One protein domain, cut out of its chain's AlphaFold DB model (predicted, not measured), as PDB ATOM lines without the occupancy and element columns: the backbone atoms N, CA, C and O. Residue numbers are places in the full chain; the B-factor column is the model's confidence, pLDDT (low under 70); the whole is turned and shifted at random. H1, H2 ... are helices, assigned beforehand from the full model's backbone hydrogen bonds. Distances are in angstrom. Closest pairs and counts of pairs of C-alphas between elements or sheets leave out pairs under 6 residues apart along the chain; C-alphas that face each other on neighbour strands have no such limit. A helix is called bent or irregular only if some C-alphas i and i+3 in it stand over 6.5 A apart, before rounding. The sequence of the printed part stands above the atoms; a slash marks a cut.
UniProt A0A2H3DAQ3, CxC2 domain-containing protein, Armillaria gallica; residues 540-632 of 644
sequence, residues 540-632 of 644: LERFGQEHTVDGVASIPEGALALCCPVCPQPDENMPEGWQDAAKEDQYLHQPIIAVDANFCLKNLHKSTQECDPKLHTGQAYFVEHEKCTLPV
ATOM      1  N   LEU A 540     152.670 140.907 143.036       84.62
ATOM      2  CA  LEU A 540     151.296 140.682 143.497       84.62
ATOM      3  C   LEU A 540     150.962 141.500 144.754       84.62
ATOM      4  O   LEU A 540     149.923 142.151 144.788       84.62
ATOM      5  N   GLU A 541     151.856 141.521 145.743       83.00
ATOM      6  CA  GLU A 541     151.728 142.326 146.967       83.00
ATOM      7  C   GLU A 541     151.643 143.827 146.642       83.00
ATOM      8  O   GLU A 541     150.712 144.504 147.071       83.00
ATOM      9  N   ARG A 542     152.554 144.353 145.806       81.06
ATOM     10  CA  ARG A 542     152.592 145.780 145.422       81.06
ATOM     11  C   ARG A 542     151.311 146.264 144.741       81.06
ATOM     12  O   ARG A 542     150.972 147.434 144.878       81.06
ATOM     13  N   PHE A 543     150.618 145.388 144.020       84.81
ATOM     14  CA  PHE A 543     149.364 145.696 143.326       84.81
ATOM     15  C   PHE A 543     148.111 145.234 144.094       84.81
ATOM     16  O   PHE A 543     147.003 145.301 143.559       84.81
ATOM     17  N   GLY A 544     148.261 144.756 145.337       84.94
ATOM     18  CA  GLY A 544     147.142 144.319 146.179       84.94
ATOM     19  C   GLY A 544     146.417 143.069 145.667       84.94
ATOM     20  O   GLY A 544     145.256 142.851 146.002       84.94
ATOM     21  N   GLN A 545     147.082 142.253 144.847       86.06
ATOM     22  CA  GLN A 545     146.531 141.036 144.237       86.06
ATOM     23  C   GLN A 545     146.952 139.750 144.971       86.06
ATOM     24  O   GLN A 545     146.714 138.640 144.503       86.06
ATOM     25  N   GLU A 546     147.597 139.870 146.133       79.94
ATOM     26  CA  GLU A 546     148.014 138.720 146.948       79.94
ATOM     27  C   GLU A 546     146.832 137.919 147.527       79.94
ATOM     28  O   GLU A 546     146.954 136.721 147.782       79.94
ATOM     29  N   HIS A 547     145.680 138.572 147.711       78.19
ATOM     30  CA  HIS A 547     144.476 138.012 148.334       78.19
ATOM     31  C   HIS A 547     143.298 137.865 147.367       78.19
ATOM     32  O   HIS A 547     142.146 137.781 147.799       78.19
ATOM     33  N   THR A 548     143.559 137.843 146.061       82.06
ATOM     34  CA  THR A 548     142.505 137.694 145.055       82.06
ATOM     35  C   THR A 548     141.728 136.397 145.298       82.06
ATOM     36  O   THR A 548     142.301 135.307 145.300       82.06
ATOM     37  N   VAL A 549     140.416 136.529 145.540       76.31
ATOM     38  CA  VAL A 549     139.531 135.449 146.027       76.31
ATOM     39  C   VAL A 549     139.494 134.257 145.069       76.31
ATOM     40  O   VAL A 549     139.492 133.110 145.511       76.31
ATOM     41  N   ASP A 550     139.542 134.533 143.767       81.50
ATOM     42  CA  ASP A 550     139.521 133.525 142.702       81.50
ATOM     43  C   ASP A 550     140.937 133.082 142.267       81.50
ATOM     44  O   ASP A 550     141.109 132.320 141.313       81.50
ATOM     45  N   GLY A 551     141.965 133.521 143.003       80.12
ATOM     46  CA  GLY A 551     143.372 133.195 142.788       80.12
ATOM     47  C   GLY A 551     144.092 134.108 141.789       80.12
ATOM     48  O   GLY A 551     143.502 134.910 141.078       80.12
ATOM     49  N   VAL A 552     145.419 133.958 141.705       79.69
ATOM     50  CA  VAL A 552     146.295 134.799 140.859       79.69
ATOM     51  C   VAL A 552     145.918 134.742 139.372       79.69
ATOM     52  O   VAL A 552     146.132 135.702 138.643       79.69
ATOM     53  N   ALA A 553     145.322 133.643 138.905       78.56
ATOM     54  CA  ALA A 553     144.907 133.493 137.509       78.56
ATOM     55  C   ALA A 553     143.734 134.407 137.110       78.56
ATOM     56  O   ALA A 553     143.555 134.663 135.923       78.56
ATOM     57  N   SER A 554     142.947 134.909 138.068       83.62
ATOM     58  CA  SER A 554     141.800 135.781 137.788       83.62
ATOM     59  C   SER A 554     142.166 137.267 137.707       83.62
ATOM     60  O   SER A 554     141.281 138.103 137.523       83.62
ATOM     61  N   ILE A 555     143.446 137.614 137.883       86.12
ATOM     62  CA  ILE A 555     143.925 138.995 137.795       86.12
ATOM     63  C   ILE A 555     143.719 139.505 136.357       86.12
ATOM     64  O   ILE A 555     144.171 138.835 135.421       86.12
ATOM     65  N   PRO A 556     143.061 140.668 136.163       85.75
ATOM     66  CA  PRO A 556     142.820 141.228 134.838       85.75
ATOM     67  C   PRO A 556     144.105 141.503 134.050       85.75
ATOM     68  O   PRO A 556     145.186 141.692 134.611       85.75
ATOM     69  N   GLU A 557     143.969 141.566 132.727       86.69
ATOM     70  CA  GLU A 557     145.083 141.877 131.832       86.69
ATOM     71  C   GLU A 557     145.685 143.252 132.150       86.69
ATOM     72  O   GLU A 557     144.966 144.228 132.354       86.69
ATOM     73  N   GLY A 558     147.015 143.307 132.239       85.62
ATOM     74  CA  GLY A 558     147.759 144.522 132.580       85.62
ATOM     75  C   GLY A 558     147.610 145.018 134.026       85.62
ATOM     76  O   GLY A 558     148.237 146.016 134.370       85.62
ATOM     77  N   ALA A 559     146.851 144.346 134.900       86.81
ATOM     78  CA  ALA A 559     146.600 144.826 136.265       86.81
ATOM     79  C   ALA A 559     147.839 144.843 137.187       86.81
ATOM     80  O   ALA A 559     147.797 145.451 138.252       86.81
ATOM     81  N   LEU A 560     148.935 144.186 136.795       86.69
ATOM     82  CA  LEU A 560     150.243 144.205 137.465       86.69
ATOM     83  C   LEU A 560     151.281 145.060 136.715       86.69
ATOM     84  O   LEU A 560     152.480 144.957 136.987       86.69
ATOM     85  N   ALA A 561     150.862 145.856 135.729       87.94
ATOM     86  CA  ALA A 561     151.720 146.806 135.033       87.94
ATOM     87  C   ALA A 561     151.484 148.218 135.575       87.94
ATOM     88  O   ALA A 561     150.348 148.661 135.720       87.94
ATOM     89  N   LEU A 562     152.564 148.957 135.839       83.44
ATOM     90  CA  LEU A 562     152.437 150.394 136.075       83.44
ATOM     91  C   LEU A 562     152.203 151.088 134.734       83.44
ATOM     92  O   LEU A 562     153.048 150.995 133.838       83.44
ATOM     93  N   CYS A 563     151.094 151.817 134.625       80.94
ATOM     94  CA  CYS A 563     150.899 152.775 133.548       80.94
ATOM     95  C   CYS A 563     151.975 153.862 133.658       80.94
ATOM     96  O   CYS A 563     152.252 154.377 134.743       80.94
ATOM     97  N   CYS A 564     152.620 154.203 132.542       81.56
ATOM     98  CA  CYS A 564     153.640 155.243 132.544       81.56
ATOM     99  C   CYS A 564     152.981 156.601 132.853       81.56
ATOM    100  O   CYS A 564     152.139 157.042 132.067       81.56
ATOM    101  N   PRO A 565     153.371 157.303 133.935       81.12
ATOM    102  CA  PRO A 565     152.740 158.568 134.317       81.12
ATOM    103  C   PRO A 565     153.048 159.710 133.341       81.12
ATOM    104  O   PRO A 565     152.392 160.746 133.380       81.12
ATOM    105  N   VAL A 566     154.054 159.530 132.478       81.94
ATOM    106  CA  VAL A 566     154.460 160.497 131.447       81.94
ATOM    107  C   VAL A 566     153.723 160.257 130.129       81.94
ATOM    108  O   VAL A 566     153.564 161.184 129.340       81.94
ATOM    109  N   CYS A 567     153.271 159.027 129.867       85.31
ATOM    110  CA  CYS A 567     152.519 158.748 128.649       85.31
ATOM    111  C   CYS A 567     151.180 159.504 128.684       85.31
ATOM    112  O   CYS A 567     150.544 159.508 129.738       85.31
ATOM    113  N   PRO A 568     150.737 160.117 127.571       85.75
ATOM    114  CA  PRO A 568     149.432 160.766 127.504       85.75
ATOM    115  C   PRO A 568     148.314 159.745 127.749       85.75
ATOM    116  O   PRO A 568     148.159 158.793 126.983       85.75
ATOM    117  N   GLN A 569     147.556 159.934 128.825       86.88
ATOM    118  CA  GLN A 569     146.449 159.086 129.254       86.88
ATOM    119  C   GLN A 569     145.168 159.929 129.300       86.88
ATOM    120  O   GLN A 569     145.067 160.854 130.118       86.88
ATOM    121  N   PRO A 570     144.201 159.654 128.401       87.50
ATOM    122  CA  PRO A 570     142.924 160.352 128.395       87.50
ATOM    123  C   PRO A 570     142.261 160.267 129.761       87.50
ATOM    124  O   PRO A 570     142.303 159.220 130.397       87.50
ATOM    125  N   ASP A 571     141.679 161.379 130.201       84.81
ATOM    126  CA  ASP A 571     140.923 161.482 131.453       84.81
ATOM    127  C   ASP A 571     141.745 161.281 132.747       84.81
ATOM    128  O   ASP A 571     141.195 161.405 133.841       84.81
ATOM    129  N   GLU A 572     143.063 161.049 132.648       87.38
ATOM    130  CA  GLU A 572     143.965 160.913 133.802       87.38
ATOM    131  C   GLU A 572     144.971 162.065 133.916       87.38
ATOM    132  O   GLU A 572     144.962 162.809 134.897       87.38
ATOM    133  N   ASN A 573     145.863 162.219 132.931       88.00
ATOM    134  CA  ASN A 573     146.972 163.185 132.980       88.00
ATOM    135  C   ASN A 573     147.005 164.144 131.779       88.00
ATOM    136  O   ASN A 573     147.979 164.877 131.596       88.00
ATOM    137  N   MET A 574     145.943 164.154 130.972       89.25
ATOM    138  CA  MET A 574     145.754 165.107 129.880       89.25
ATOM    139  C   MET A 574     144.791 166.234 130.279       89.25
ATOM    140  O   MET A 574     143.852 165.995 131.040       89.25
ATOM    141  N   PRO A 575     144.997 167.468 129.779       87.94
ATOM    142  CA  PRO A 575     144.097 168.583 130.059       87.94
ATOM    143  C   PRO A 575     142.709 168.346 129.447       87.94
ATOM    144  O   PRO A 575     142.588 167.752 128.378       87.94
ATOM    145  N   GLU A 576     141.655 168.846 130.094       89.75
ATOM    146  CA  GLU A 576     140.307 168.824 129.513       89.75
ATOM    147  C   GLU A 576     140.283 169.540 128.151       89.75
ATOM    148  O   GLU A 576     140.903 170.591 127.979       89.75
ATOM    149  N   GLY A 577     139.570 168.968 127.176       87.69
ATOM    150  CA  GLY A 577     139.485 169.519 125.819       87.69
ATOM    151  C   GLY A 577     140.742 169.314 124.966       87.69
ATOM    152  O   GLY A 577     140.861 169.936 123.913       87.69
ATOM    153  N   TRP A 578     141.673 168.439 125.370       88.69
ATOM    154  CA  TRP A 578     142.858 168.094 124.568       88.69
ATOM    155  C   TRP A 578     142.509 167.602 123.151       88.69
ATOM    156  O   TRP A 578     143.298 167.785 122.225       88.69
ATOM    157  N   GLN A 579     141.323 167.011 122.959       87.56
ATOM    158  CA  GLN A 579     140.831 166.561 121.651       87.56
ATOM    159  C   GLN A 579     140.529 167.724 120.696       87.56
ATOM    160  O   GLN A 579     140.612 167.558 119.478       87.56
ATOM    161  N   ASP A 580     140.197 168.893 121.246       91.44
ATOM    162  CA  ASP A 580     139.833 170.098 120.498       91.44
ATOM    163  C   ASP A 580     141.044 171.010 120.240       91.44
ATOM    164  O   ASP A 580     140.893 172.119 119.714       91.44
ATOM    165  N   ALA A 581     142.256 170.562 120.596       87.38
ATOM    166  CA  ALA A 581     143.487 171.294 120.336       87.38
ATOM    167  C   ALA A 581     143.636 171.622 118.840       87.38
ATOM    168  O   ALA A 581     143.307 170.813 117.959       87.38
ATOM    169  N   ALA A 582     144.162 172.819 118.558       92.12
ATOM    170  CA  ALA A 582     144.453 173.261 117.200       92.12
ATOM    171  C   ALA A 582     145.349 172.238 116.490       92.12
ATOM    172  O   ALA A 582     146.185 171.584 117.115       92.12
ATOM    173  N   LYS A 583     145.181 172.084 115.173       89.31
ATOM    174  CA  LYS A 583     145.866 171.038 114.399       89.31
ATOM    175  C   LYS A 583     147.390 171.128 114.525       89.31
ATOM    176  O   LYS A 583     148.076 170.113 114.469       89.31
ATOM    177  N   GLU A 584     147.899 172.341 114.703       90.88
ATOM    178  CA  GLU A 584     149.311 172.640 114.897       90.88
ATOM    179  C   GLU A 584     149.833 172.169 116.257       90.88
ATOM    180  O   GLU A 584     151.020 171.894 116.337       90.88
ATOM    181  N   ASP A 585     148.976 172.025 117.274       87.44
ATOM    182  CA  ASP A 585     149.334 171.692 118.662       87.44
ATOM    183  C   ASP A 585     149.017 170.234 119.043       87.44
ATOM    184  O   ASP A 585     149.487 169.741 120.067       87.44
ATOM    185  N   GLN A 586     148.278 169.497 118.204       85.88
ATOM    186  CA  GLN A 586     147.892 168.097 118.462       85.88
ATOM    187  C   GLN A 586     149.084 167.162 118.727       85.88
ATOM    188  O   GLN A 586     148.947 166.184 119.464       85.88
ATOM    189  N   TYR A 587     150.267 167.468 118.181       85.06
ATOM    190  CA  TYR A 587     151.484 166.683 118.413       85.06
ATOM    191  C   TYR A 587     151.922 166.669 119.889       85.06
ATOM    192  O   TYR A 587     152.569 165.715 120.311       85.06
ATOM    193  N   LEU A 588     151.550 167.685 120.683       84.94
ATOM    194  CA  LEU A 588     151.864 167.767 122.116       84.94
ATOM    195  C   LEU A 588     151.131 166.701 122.940       84.94
ATOM    196  O   LEU A 588     151.582 166.344 124.026       84.94
ATOM    197  N   HIS A 589     150.011 166.193 122.424       84.31
ATOM    198  CA  HIS A 589     149.175 165.189 123.081       84.31
ATOM    199  C   HIS A 589     149.384 163.781 122.507       84.31
ATOM    200  O   HIS A 589     148.753 162.824 122.956       84.31
ATOM    201  N   GLN A 590     150.268 163.628 121.516       82.12
ATOM    202  CA  GLN A 590     150.505 162.348 120.864       82.12
ATOM    203  C   GLN A 590     151.547 161.518 121.636       82.12
ATOM    204  O   GLN A 590     152.631 162.022 121.942       82.12
ATOM    205  N   PRO A 591     151.284 160.230 121.927       81.56
ATOM    206  CA  PRO A 591     152.289 159.363 122.527       81.56
ATOM    207  C   PRO A 591     153.451 159.143 121.551       81.56
ATOM    208  O   PRO A 591     153.259 158.679 120.424       81.56
ATOM    209  N   ILE A 592     154.672 159.435 121.999       77.94
ATOM    210  CA  ILE A 592     155.894 159.097 121.266       77.94
ATOM    211  C   ILE A 592     156.320 157.695 121.693       77.94
ATOM    212  O   ILE A 592     156.806 157.487 122.803       77.94
ATOM    213  N   ILE A 593     156.137 156.725 120.800       75.00
ATOM    214  CA  ILE A 593     156.595 155.353 121.018       75.00
ATOM    215  C   ILE A 593     158.018 155.247 120.471       75.00
ATOM    216  O   ILE A 593     158.227 155.075 119.272       75.00
ATOM    217  N   ALA A 594     159.000 155.374 121.359       71.75
ATOM    218  CA  ALA A 594     160.388 155.074 121.045       71.75
ATOM    219  C   ALA A 594     160.652 153.590 121.330       71.75
ATOM    220  O   ALA A 594     160.543 153.140 122.469       71.75
ATOM    221  N   VAL A 595     160.983 152.826 120.291       67.06
ATOM    222  CA  VAL A 595     161.429 151.438 120.443       67.06
ATOM    223  C   VAL A 595     162.949 151.457 120.505       67.06
ATOM    224  O   VAL A 595     163.605 151.744 119.505       67.06
ATOM    225  N   ASP A 596     163.507 151.181 121.681       57.97
ATOM    226  CA  ASP A 596     164.947 150.986 121.823       57.97
ATOM    227  C   ASP A 596     165.348 149.725 121.041       57.97
ATOM    228  O   ASP A 596     164.893 148.617 121.331       57.97
ATOM    229  N   ALA A 597     166.197 149.891 120.026       50.78
ATOM    230  CA  ALA A 597     166.748 148.798 119.231       50.78
ATOM    231  C   ALA A 597     167.871 148.057 119.982       50.78
ATOM    232  O   ALA A 597     168.830 147.568 119.382       50.78
ATOM    233  N   ASN A 598     167.774 147.957 121.308       52.97
ATOM    234  CA  ASN A 598     168.664 147.145 122.112       52.97
ATOM    235  C   ASN A 598     168.315 145.660 121.906       52.97
ATOM    236  O   ASN A 598     167.410 145.089 122.520       52.97
ATOM    237  N   PHE A 599     169.051 145.014 120.997       50.12
ATOM    238  CA  PHE A 599     168.863 143.622 120.568       50.12
ATOM    239  C   PHE A 599     169.087 142.557 121.666       50.12
ATOM    240  O   PHE A 599     169.049 141.359 121.367       50.12
ATOM    241  N   CYS A 600     169.275 142.937 122.935       51.28
ATOM    242  CA  CYS A 600     169.308 142.003 124.067       51.28
ATOM    243  C   CYS A 600     167.945 141.322 124.336       51.28
ATOM    244  O   CYS A 600     167.888 140.311 125.033       51.28
ATOM    245  N   LEU A 601     166.856 141.792 123.714       51.44
ATOM    246  CA  LEU A 601     165.528 141.151 123.739       51.44
ATOM    247  C   LEU A 601     165.447 139.807 122.976       51.44
ATOM    248  O   LEU A 601     164.394 139.168 122.970       51.44
ATOM    249  N   LYS A 602     166.547 139.313 122.381       47.81
ATOM    250  CA  LYS A 602     166.615 137.985 121.727       47.81
ATOM    251  C   LYS A 602     166.290 136.800 122.655       47.81
ATOM    252  O   LYS A 602     165.969 135.729 122.150       47.81
ATOM    253  N   ASN A 603     166.290 136.993 123.975       49.72
ATOM    254  CA  ASN A 603     165.888 135.971 124.951       49.72
ATOM    255  C   ASN A 603     164.363 135.786 125.104       49.72
ATOM    256  O   ASN A 603     163.938 134.960 125.905       49.72
ATOM    257  N   LEU A 604     163.526 136.514 124.352       52.94
ATOM    258  CA  LEU A 604     162.065 136.339 124.393       52.94
ATOM    259  C   LEU A 604     161.534 135.192 123.521       52.94
ATOM    260  O   LEU A 604     160.364 134.826 123.649       52.94
ATOM    261  N   HIS A 605     162.371 134.588 122.673       53.34
ATOM    262  CA  HIS A 605     162.035 133.302 122.064       53.34
ATOM    263  C   HIS A 605     162.176 132.208 123.127       53.34
ATOM    264  O   HIS A 605     163.259 131.674 123.363       53.34
ATOM    265  N   LYS A 606     161.066 131.903 123.804       57.22
ATOM    266  CA  LYS A 606     160.976 130.771 124.733       57.22
ATOM    267  C   LYS A 606     161.397 129.484 124.024       57.22
ATOM    268  O   LYS A 606     160.962 129.238 122.902       57.22
ATOM    269  N   SER A 607     162.187 128.641 124.694       59.41
ATOM    270  CA  SER A 607     162.513 127.311 124.165       59.41
ATOM    271  C   SER A 607     161.277 126.405 124.180       59.41
ATOM    272  O   SER A 607     160.899 125.888 123.135       59.41
ATOM    273  N   THR A 608     160.604 126.275 125.332       64.62
ATOM    274  CA  THR A 608     159.301 125.607 125.515       64.62
ATOM    275  C   THR A 608     158.596 126.114 126.786       64.62
ATOM    276  O   THR A 608     159.235 126.634 127.701       64.62
ATOM    277  N   GLN A 609     157.272 125.939 126.880       65.81
ATOM    278  CA  GLN A 609     156.489 126.270 128.086       65.81
ATOM    279  C   GLN A 609     156.818 125.369 129.290       65.81
ATOM    280  O   GLN A 609     156.640 125.781 130.432       65.81
ATOM    281  N   GLU A 610     157.321 124.163 129.030       69.50
ATOM    282  CA  GLU A 610     157.780 123.222 130.056       69.50
ATOM    283  C   GLU A 610     159.113 123.661 130.679       69.50
ATOM    284  O   GLU A 610     159.302 123.526 131.885       69.50
ATOM    285  N   CYS A 611     160.022 124.224 129.873       59.72
ATOM    286  CA  CYS A 611     161.325 124.702 130.338       59.72
ATOM    287  C   CYS A 611     161.265 126.101 130.970       59.72
ATOM    288  O   CYS A 611     162.079 126.407 131.838       59.72
ATOM    289  N   ASP A 612     160.321 126.947 130.545       65.88
ATOM    290  CA  ASP A 612     160.162 128.317 131.045       65.88
ATOM    291  C   ASP A 612     158.671 128.685 131.239       65.88
ATOM    292  O   ASP A 612     158.045 129.324 130.369       65.88
ATOM    293  N   PRO A 613     158.064 128.260 132.369       70.62
ATOM    294  CA  PRO A 613     156.666 128.530 132.668       70.62
ATOM    295  C   PRO A 613     156.442 130.017 132.960       70.62
ATOM    296  O   PRO A 613     157.139 130.657 133.746       70.62
ATOM    297  N   LYS A 614     155.418 130.576 132.324       74.00
ATOM    298  CA  LYS A 614     155.014 131.978 132.462       74.00
ATOM    299  C   LYS A 614     154.358 132.207 133.828       74.00
ATOM    300  O   LYS A 614     153.391 131.526 134.144       74.00
ATOM    301  N   LEU A 615     154.857 133.167 134.614       75.44
ATOM    302  CA  LEU A 615     154.294 133.485 135.939       75.44
ATOM    303  C   LEU A 615     153.180 134.545 135.902       75.44
ATOM    304  O   LEU A 615     152.241 134.448 136.674       75.44
ATOM    305  N   HIS A 616     153.280 135.550 135.027       76.94
ATOM    306  CA  HIS A 616     152.343 136.689 134.971       76.94
ATOM    307  C   HIS A 616     152.130 137.209 133.539       76.94
ATOM    308  O   HIS A 616     151.851 138.387 133.316       76.94
ATOM    309  N   THR A 617     152.344 136.364 132.529       76.81
ATOM    310  CA  THR A 617     152.134 136.772 131.134       76.81
ATOM    311  C   THR A 617     150.655 137.089 130.912       76.81
ATOM    312  O   THR A 617     149.795 136.326 131.327       76.81
ATOM    313  N   GLY A 618     150.378 138.233 130.297       79.81
ATOM    314  CA  GLY A 618     149.061 138.854 130.200       79.81
ATOM    315  C   GLY A 618     148.744 139.782 131.374       79.81
ATOM    316  O   GLY A 618     147.965 140.706 131.216       79.81
ATOM    317  N   GLN A 619     149.363 139.609 132.541       84.94
ATOM    318  CA  GLN A 619     148.999 140.360 133.749       84.94
ATOM    319  C   GLN A 619     149.880 141.592 133.988       84.94
ATOM    320  O   GLN A 619     149.415 142.535 134.612       84.94
ATOM    321  N   ALA A 620     151.124 141.614 133.498       85.62
ATOM    322  CA  ALA A 620     152.019 142.780 133.582       85.62
ATOM    323  C   ALA A 620     152.446 143.261 132.178       85.62
ATOM    324  O   ALA A 620     151.653 143.249 131.246       85.62
ATOM    325  N   TYR A 621     153.707 143.666 132.002       80.12
ATOM    326  CA  TYR A 621     154.222 144.262 130.760       80.12
ATOM    327  C   TYR A 621     154.275 143.323 129.542       80.12
ATOM    328  O   TYR A 621     154.443 143.789 128.418       80.12
ATOM    329  N   PHE A 622     154.159 142.008 129.740       79.56
ATOM    330  CA  PHE A 622     154.162 141.036 128.646       79.56
ATOM    331  C   PHE A 622     152.745 140.591 128.322       79.56
ATOM    332  O   PHE A 622     152.056 140.083 129.201       79.56
ATOM    333  N   VAL A 623     152.356 140.699 127.054       78.56
ATOM    334  CA  VAL A 623     151.069 140.211 126.544       78.56
ATOM    335  C   VAL A 623     151.067 138.685 126.469       78.56
ATOM    336  O   VAL A 623     152.111 138.041 126.316       78.56
ATOM    337  N   GLU A 624     149.883 138.087 126.566       76.94
ATOM    338  CA  GLU A 624     149.704 136.661 126.337       76.94
ATOM    339  C   GLU A 624     150.210 136.246 124.951       76.94
ATOM    340  O   GLU A 624     149.828 136.802 123.923       76.94
ATOM    341  N   HIS A 625     151.102 135.255 124.930       70.50
ATOM    342  CA  HIS A 625     151.816 134.854 123.717       70.50
ATOM    343  C   HIS A 625     150.872 134.517 122.560       70.50
ATOM    344  O   HIS A 625     151.147 134.910 121.435       70.50
ATOM    345  N   GLU A 626     149.751 133.843 122.836       69.69
ATOM    346  CA  GLU A 626     148.751 133.484 121.823       69.69
ATOM    347  C   GLU A 626     148.151 134.726 121.148       69.69
ATOM    348  O   GLU A 626     148.036 134.766 119.920       69.69
ATOM    349  N   LYS A 627     147.883 135.784 121.929       67.94
ATOM    350  CA  LYS A 627     147.404 137.078 121.423       67.94
ATOM    351  C   LYS A 627     148.462 137.811 120.596       67.94
ATOM    352  O   LYS A 627     148.106 138.496 119.646       67.94
ATOM    353  N   CYS A 628     149.750 137.648 120.909       61.69
ATOM    354  CA  CYS A 628     150.843 138.210 120.106       61.69
ATOM    355  C   CYS A 628     151.121 137.420 118.817       61.69
ATOM    356  O   CYS A 628     151.478 138.021 117.806       61.69
ATOM    357  N   THR A 629     150.971 136.093 118.814       56.94
ATOM    358  CA  THR A 629     151.292 135.265 117.637       56.94
ATOM    359  C   THR A 629     150.234 135.308 116.540       56.94
ATOM    360  O   THR A 629     150.595 135.231 115.369       56.94
ATOM    361  N   LEU A 630     148.948 135.462 116.877       51.38
ATOM    362  CA  LEU A 630     147.863 135.435 115.885       51.38
ATOM    363  C   LEU A 630     147.932 136.594 114.859       51.38
ATOM    364  O   LEU A 630     147.840 136.310 113.665       51.38
ATOM    365  N   PRO A 631     148.172 137.864 115.248       48.75
ATOM    366  CA  PRO A 631     148.304 138.966 114.293       48.75
ATOM    367  C   PRO A 631     149.608 138.889 113.496       48.75
ATOM    368  O   PRO A 631     149.612 139.105 112.285       48.75
ATOM    369  N   VAL A 632     150.716 138.525 114.149       48.75
ATOM    370  CA  VAL A 632     152.038 138.461 113.510       48.75
ATOM    371  C   VAL A 632     152.090 137.330 112.486       48.75
ATOM    372  O   VAL A 632     152.546 137.548 111.373       48.75
TER     373      VAL A 632
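This is residues 540 to 632 of the 644 residues of the protein "CxC2 domain-containing protein" of Armillaria gallica (UniProt A0A2H3DAQ3). With little regular structure, the printed part is a wide, open loop of chain: residues 540 to 585 wander out to H1 at one end, and the chain then returns through H2 to H3, the three short helices lying far from one another. The printed part has 93 residues, 18 of them in helices H1, H2, H3 in that order, with no named strand: all helix, loose, radius of gyration of the C-alphas 17.9 A, spans 53 by 37 by 23 A.

C-alpha 540 is at (151.296, 140.682, 143.497). H1 is residues 586 to 589, 5.6 A long, beginning at C-alpha 586 (147.892, 168.097, 118.462). H2 is residues 599 to 604, 10.7 A, only just irregular: C-alphas 600 and 603 are 7.0 A apart. H3 is residues 625 to 632, 10.8 A, neither bent nor irregular, but only just: C-alphas 628 and 631 are 6.4 A apart. It ends at C-alpha 632 (152.038, 138.461, 113.510).

H1, H2 and H3 are apart from each other. O i to N i+4 pairs within hydrogen-bond range number 0 of 2 in H2, with 2 of 3 O i to N i+3 pairs, and 2 of 4 in H3; H1 is too short for such a pair.

The C-alphas of Ala 582 and Glu 610, the two farthest apart, are 53.4 A apart. Residues 594 to 605, of which 599 to 604 belong to H2, and 607 to 613 stand free. The link H2 to H3 is long; the printed part has no cut. pLDDT is under 70 in residues 595 to 612 and 626 to 632.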